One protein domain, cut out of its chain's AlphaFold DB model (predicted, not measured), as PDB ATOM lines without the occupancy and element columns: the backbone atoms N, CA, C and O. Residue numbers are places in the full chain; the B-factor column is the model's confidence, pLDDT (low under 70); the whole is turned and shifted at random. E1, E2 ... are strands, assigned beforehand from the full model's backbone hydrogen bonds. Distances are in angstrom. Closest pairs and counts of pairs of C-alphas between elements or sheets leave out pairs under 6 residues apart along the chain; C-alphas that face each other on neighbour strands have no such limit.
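AT A GLANCE: This is residues 3 to 48 of the 50 residues of an uncharacterized protein of Halobacterium sp. DL1 (UniProt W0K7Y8). A small sheet of five short strands is curled like part of a barrel, folded back on itself so that E3 and E2 face E4 and E5, with E1 as the hinge. Its ends come near each other without strand pairing, and a long link without a named element, residues 25 to 35, joins E3 to E4. The 46 printed residues hold no named helix and the strands E1 to E5 in that order along the chain; the sheet's order is E3, E2, E1, E4, E5, all antiparallel. The class is all strand, though only 22 residues are in named elements. The whole is compact, with a radius of gyration of the C-alphas of 9.2 A, and only just rounded, spanning 27 by 18 by 14 A.

HOW THE PARTS SIT: E1, residues 3 to 6, and E2, residues 12 to 18, form a hairpin, with N 4 and O 13 2.9 A apart. E2 and E3, residues 21 to 24, form another; N 23 and O 16 are 2.8 A apart. E1, E2 and E3 make a meander, each strand the antiparallel neighbour of the one before. E4, residues 36 to 39, is antiparallel to E1 at 142 degrees, with N 5 and O 38 2.8 A apart; E1, E2, E3 and E4 form a Greek key, four strands in a row of which three are a meander and the first is the antiparallel neighbour of the fourth. E4 and E5, residues 45 to 47, form a hairpin, with N 37 and O 46 2.8 A apart. These N and O pairs are within hydrogen-bond range. The closest C-alphas of the edge strands E3 and E5, Phe 22 and Val 46, are 6.8 A apart. E2 and E5 are apart.

IN THESE COORDINATES: E1 begins at C-alpha 3 (159.581, 159.978, 188.556) and is 9.6 A long. E2, the longest at 18.5 A, ends at C-alpha 18 (148.991, 163.039, 197.057). E3 measures 9.7 A, E4 10.4 A and E5 6.8 A, ending at C-alpha 47 (155.956, 150.999, 198.778).

THE WHOLE: The C-alphas farthest apart, Asp 19 and Cys 32, are 27.2 A apart. The printed part has no cut; E3 to E4 is the long link. No printed residue has pLDDT under 70.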
ATOM      1  N   MET A   3     159.218 161.317 189.006       90.31
ATOM      2  CA  MET A   3     159.581 159.978 188.556       90.31
ATOM      3  C   MET A   3     160.117 159.192 189.736       90.31
ATOM      4  O   MET A   3     161.035 159.638 190.428       90.31
ATOM      5  N   LEU A   4     159.559 158.006 189.930       92.69
ATOM      6  CA  LEU A   4     160.029 157.057 190.917       92.69
ATOM      7  C   LEU A   4     160.792 155.944 190.206       92.69
ATOM      8  O   LEU A   4     160.350 155.424 189.187       92.69
ATOM      9  N   MET A   5     161.952 155.589 190.736       93.50
ATOM     10  CA  MET A   5     162.772 154.495 190.241       93.50
ATOM     11  C   MET A   5     162.397 153.216 190.979       93.50
ATOM     12  O   MET A   5     162.523 153.149 192.201       93.50
ATOM     13  N   CYS A   6     161.968 152.190 190.256       94.31
ATOM     14  CA  CYS A   6     161.785 150.858 190.804       94.31
ATOM     15  C   CYS A   6     163.118 150.357 191.360       94.31
ATOM     16  O   CYS A   6     164.128 150.323 190.655       94.31
ATOM     17  N   ARG A   7     163.132 149.943 192.626       94.12
ATOM     18  CA  ARG A   7     164.363 149.462 193.266       94.12
ATOM     19  C   ARG A   7     164.768 148.059 192.821       94.12
ATOM     20  O   ARG A   7     165.925 147.692 193.002       94.12
ATOM     21  N   SER A   8     163.844 147.296 192.241       93.50
ATOM     22  CA  SER A   8     164.084 145.915 191.815       93.50
ATOM     23  C   SER A   8     164.814 145.833 190.472       93.50
ATOM     24  O   SER A   8     165.813 145.125 190.375       93.50
ATOM     25  N   CYS A   9     164.351 146.559 189.448       94.12
ATOM     26  CA  CYS A   9     164.953 146.537 188.105       94.12
ATOM     27  C   CYS A   9     165.620 147.856 187.684       94.12
ATOM     28  O   CYS A   9     166.390 147.873 186.728       94.12
ATOM     29  N   GLY A  10     165.355 148.957 188.393       93.00
ATOM     30  CA  GLY A  10     165.870 150.285 188.057       93.00
ATOM     31  C   GLY A  10     165.051 151.061 187.024       93.00
ATOM     32  O   GLY A  10     165.477 152.135 186.604       93.00
ATOM     33  N   GLU A  11     163.889 150.551 186.615       94.00
ATOM     34  CA  GLU A  11     162.995 151.249 185.691       94.00
ATOM     35  C   GLU A  11     162.318 152.462 186.347       94.00
ATOM     36  O   GLU A  11     162.025 152.455 187.540       94.00
ATOM     37  N   PHE A  12     162.044 153.513 185.571       92.38
ATOM     38  CA  PHE A  12     161.383 154.721 186.062       92.38
ATOM     39  C   PHE A  12     159.891 154.709 185.733       92.38
ATOM     40  O   PHE A  12     159.503 154.631 184.568       92.38
ATOM     41  N   VAL A  13     159.058 154.879 186.755       91.81
ATOM     42  CA  VAL A  13     157.607 155.035 186.626       91.81
ATOM     43  C   VAL A  13     157.190 156.463 186.958       91.81
ATOM     44  O   VAL A  13     157.863 157.187 187.698       91.81
ATOM     45  N   ARG A  14     156.060 156.891 186.395       91.62
ATOM     46  CA  ARG A  14     155.474 158.193 186.718       91.62
ATOM     47  C   ARG A  14     154.849 158.156 188.102       91.62
ATOM     48  O   ARG A  14     154.188 157.182 188.452       91.62
ATOM     49  N   ALA A  15     155.007 159.248 188.835       91.06
ATOM     50  CA  ALA A  15     154.387 159.435 190.131       91.06
ATOM     51  C   ALA A  15     153.615 160.748 190.193       91.06
ATOM     52  O   ALA A  15     153.939 161.727 189.508       91.06
ATOM     53  N   THR A  16     152.578 160.731 191.016       89.81
ATOM     54  CA  THR A  16     151.845 161.909 191.454       89.81
ATOM     55  C   THR A  16     152.105 162.130 192.934       89.81
ATOM     56  O   THR A  16     152.491 161.208 193.645       89.81
ATOM     57  N   THR A  17     151.864 163.346 193.395       88.00
ATOM     58  CA  THR A  17     152.015 163.695 194.807       88.00
ATOM     59  C   THR A  17     150.619 163.863 195.380       88.00
ATOM     60  O   THR A  17     149.846 164.681 194.879       88.00
ATOM     61  N   ALA A  18     150.273 163.033 196.360       82.19
ATOM     62  CA  ALA A  18     148.991 163.039 197.057       82.19
ATOM     63  C   ALA A  18     149.283 163.107 198.557       82.19
ATOM     64  O   ALA A  18     150.110 162.341 199.034       82.19
ATOM     65  N   ASP A  19     148.672 164.057 199.269       79.94
ATOM     66  CA  ASP A  19     148.868 164.245 200.717       79.94
ATOM     67  C   ASP A  19     150.347 164.256 201.163       79.94
ATOM     68  O   ASP A  19     150.725 163.642 202.150       79.94
ATOM     69  N   GLU A  20     151.201 164.969 200.416       80.00
ATOM     70  CA  GLU A  20     152.652 165.082 200.677       80.00
ATOM     71  C   GLU A  20     153.453 163.773 200.487       80.00
ATOM     72  O   GLU A  20     154.669 163.759 200.684       80.00
ATOM     73  N   GLU A  21     152.809 162.705 200.011       82.44
ATOM     74  CA  GLU A  21     153.429 161.425 199.675       82.44
ATOM     75  C   GLU A  21     153.570 161.242 198.158       82.44
ATOM     76  O   GLU A  21     152.724 161.657 197.358       82.44
ATOM     77  N   PHE A  22     154.666 160.598 197.740       87.06
ATOM     78  CA  PHE A  22     154.876 160.231 196.341       87.06
ATOM     79  C   PHE A  22     154.139 158.927 196.039       87.06
ATOM     80  O   PHE A  22     154.552 157.857 196.474       87.06
ATOM     81  N   VAL A  23     153.084 159.007 195.240       88.12
ATOM     82  CA  VAL A  23     152.280 157.851 194.851       88.12
ATOM     83  C   VAL A  23     152.600 157.484 193.399       88.12
ATOM     84  O   VAL A  23     152.367 158.298 192.493       88.12
ATOM     85  N   PRO A  24     153.163 156.292 193.124       89.88
ATOM     86  CA  PRO A  24     153.328 155.827 191.753       89.88
ATOM     87  C   PRO A  24     151.958 155.731 191.068       89.88
ATOM     88  O   PRO A  24     150.971 155.318 191.661       89.88
ATOM     89  N   MET A  25     151.884 156.094 189.786       90.75
ATOM     90  CA  MET A  25     150.649 155.975 188.990       90.75
ATOM     91  C   MET A  25     150.324 154.526 188.583       90.75
ATOM     92  O   MET A  25     149.456 154.301 187.742       90.75
ATOM     93  N   VAL A  26     151.072 153.561 189.109       89.81
ATOM     94  CA  VAL A  26     150.976 152.133 188.823       89.81
ATOM     95  C   VAL A  26     151.092 151.377 190.138       89.81
ATOM     96  O   VAL A  26     151.900 151.754 190.984       89.81
ATOM     97  N   ASP A  27     150.330 150.296 190.285       89.12
ATOM     98  CA  ASP A  27     150.370 149.475 191.500       89.12
ATOM     99  C   ASP A  27     151.662 148.645 191.600       89.12
ATOM    100  O   ASP A  27     152.096 148.240 192.673       89.12
ATOM    101  N   SER A  28     152.308 148.384 190.462       92.56
ATOM    102  CA  SER A  28     153.578 147.664 190.376       92.56
ATOM    103  C   SER A  28     154.378 148.097 189.151       92.56
ATOM    104  O   SER A  28     153.851 148.671 188.195       92.56
ATOM    105  N   CYS A  29     155.685 147.847 189.184       92.69
ATOM    106  CA  CYS A  29     156.574 148.132 188.072       92.69
ATOM    107  C   CYS A  29     156.167 147.268 186.866       92.69
ATOM    108  O   CYS A  29     156.158 146.043 186.989       92.69
ATOM    109  N   PRO A  30     155.858 147.864 185.704       91.00
ATOM    110  CA  PRO A  30     155.347 147.116 184.558       91.00
ATOM    111  C   PRO A  30     156.376 146.158 183.940       91.00
ATOM    112  O   PRO A  30     155.973 145.202 183.279       91.00
ATOM    113  N   ASP A  31     157.675 146.381 184.156       93.19
ATOM    114  CA  ASP A  31     158.741 145.527 183.623       93.19
ATOM    115  C   ASP A  31     159.061 144.317 184.520       93.19
ATOM    116  O   ASP A  31     159.183 143.194 184.034       93.19
ATOM    117  N   CYS A  32     159.147 144.514 185.842       94.00
ATOM    118  CA  CYS A  32     159.576 143.456 186.771       94.00
ATOM    119  C   CYS A  32     158.544 143.039 187.830       94.00
ATOM    120  O   CYS A  32     158.768 142.059 188.539       94.00
ATOM    121  N   GLY A  33     157.436 143.772 187.970       92.62
ATOM    122  CA  GLY A  33     156.412 143.541 188.995       92.62
ATOM    123  C   GLY A  33     156.781 144.017 190.406       92.62
ATOM    124  O   GLY A  33     156.047 143.738 191.347       92.62
ATOM    125  N   GLY A  34     157.906 144.719 190.587       93.19
ATOM    126  CA  GLY A  34     158.311 145.258 191.890       93.19
ATOM    127  C   GLY A  34     157.369 146.355 192.402       93.19
ATOM    128  O   GLY A  34     156.876 147.160 191.615       93.19
ATOM    129  N   VAL A  35     157.155 146.408 193.718       93.44
ATOM    130  CA  VAL A  35     156.244 147.364 194.389       93.44
ATOM    131  C   VAL A  35     156.975 148.438 195.204       93.44
ATOM    132  O   VAL A  35     156.353 149.332 195.772       93.44
ATOM    133  N   GLU A  36     158.305 148.368 195.254       93.69
ATOM    134  CA  GLU A  36     159.156 149.332 195.951       93.69
ATOM    135  C   GLU A  36     159.768 150.324 194.963       93.69
ATOM    136  O   GLU A  36     160.519 149.950 194.049       93.69
ATOM    137  N   PHE A  37     159.520 151.607 195.196       93.69
ATOM    138  CA  PHE A  37     160.046 152.675 194.366       93.69
ATOM    139  C   PHE A  37     160.784 153.733 195.186       93.69
ATOM    140  O   PHE A  37     160.490 153.978 196.349       93.69
ATOM    141  N   MET A  38     161.781 154.367 194.576       93.19
ATOM    142  CA  MET A  38     162.608 155.403 195.183       93.19
ATOM    143  C   MET A  38     162.524 156.691 194.372       93.19
ATOM    144  O   MET A  38     162.754 156.699 193.163       93.19
ATOM    145  N   HIS A  39     162.264 157.803 195.043       91.06
ATOM    146  CA  HIS A  39     162.330 159.116 194.433       91.06
ATOM    147  C   HIS A  39     163.785 159.563 194.280       91.06
ATOM    148  O   HIS A  39     164.520 159.651 195.263       91.06
ATOM    149  N   ASN A  40     164.222 159.855 193.051       82.81
ATOM    150  CA  ASN A  40     165.643 160.117 192.785       82.81
ATOM    151  C   ASN A  40     166.158 161.425 193.413       82.81
ATOM    152  O   ASN A  40     167.351 161.540 193.686       82.81
ATOM    153  N   ALA A  41     165.269 162.397 193.641       83.75
ATOM    154  CA  ALA A  41     165.654 163.737 194.066       83.75
ATOM    155  C   ALA A  41     165.743 163.841 195.589       83.75
ATOM    156  O   ALA A  41     166.632 164.502 196.120       83.75
ATOM    157  N   THR A  42     164.822 163.180 196.292       86.31
ATOM    158  CA  THR A  42     164.730 163.219 197.758       86.31
ATOM    159  C   THR A  42     165.277 161.957 198.418       86.31
ATOM    160  O   THR A  42     165.537 161.964 199.616       86.31
ATOM    161  N   GLY A  43     165.448 160.866 197.664       86.69
ATOM    162  CA  GLY A  43     165.789 159.549 198.206       86.69
ATOM    163  C   GLY A  43     164.639 158.878 198.962       86.69
ATOM    164  O   GLY A  43     164.856 157.851 199.601       86.69
ATOM    165  N   THR A  44     163.426 159.442 198.911       89.88
ATOM    166  CA  THR A  44     162.241 158.888 199.579       89.88
ATOM    167  C   THR A  44     161.900 157.528 198.983       89.88
ATOM    168  O   THR A  44     161.817 157.401 197.763       89.88
ATOM    169  N   ILE A  45     161.695 156.522 199.829       90.44
ATOM    170  CA  ILE A  45     161.242 155.195 199.408       90.44
ATOM    171  C   ILE A  45     159.743 155.115 199.655       90.44
ATOM    172  O   ILE A  45     159.280 155.473 200.735       90.44
ATOM    173  N   VAL A  46     159.017 154.646 198.653       89.44
ATOM    174  CA  VAL A  46     157.575 154.438 198.694       89.44
ATOM    175  C   VAL A  46     157.271 153.010 198.271       89.44
ATOM    176  O   VAL A  46     157.851 152.498 197.309       89.44
ATOM    177  N   CYS A  47     156.395 152.362 199.024       88.00
ATOM    178  CA  CYS A  47     155.956 150.999 198.778       88.00
ATOM    179  C   CYS A  47     154.467 151.034 198.461       88.00
ATOM    180  O   CYS A  47     153.713 151.714 199.154       88.00
ATOM    181  N   VAL A  48     154.060 150.312 197.423       82.62
ATOM    182  CA  VAL A  48     152.643 150.081 197.150       82.62
ATOM    183  C   VAL A  48     152.227 148.841 197.942       82.62
ATOM    184  O   VAL A  48     152.551 147.722 197.550       82.62
TER     185      VAL A  48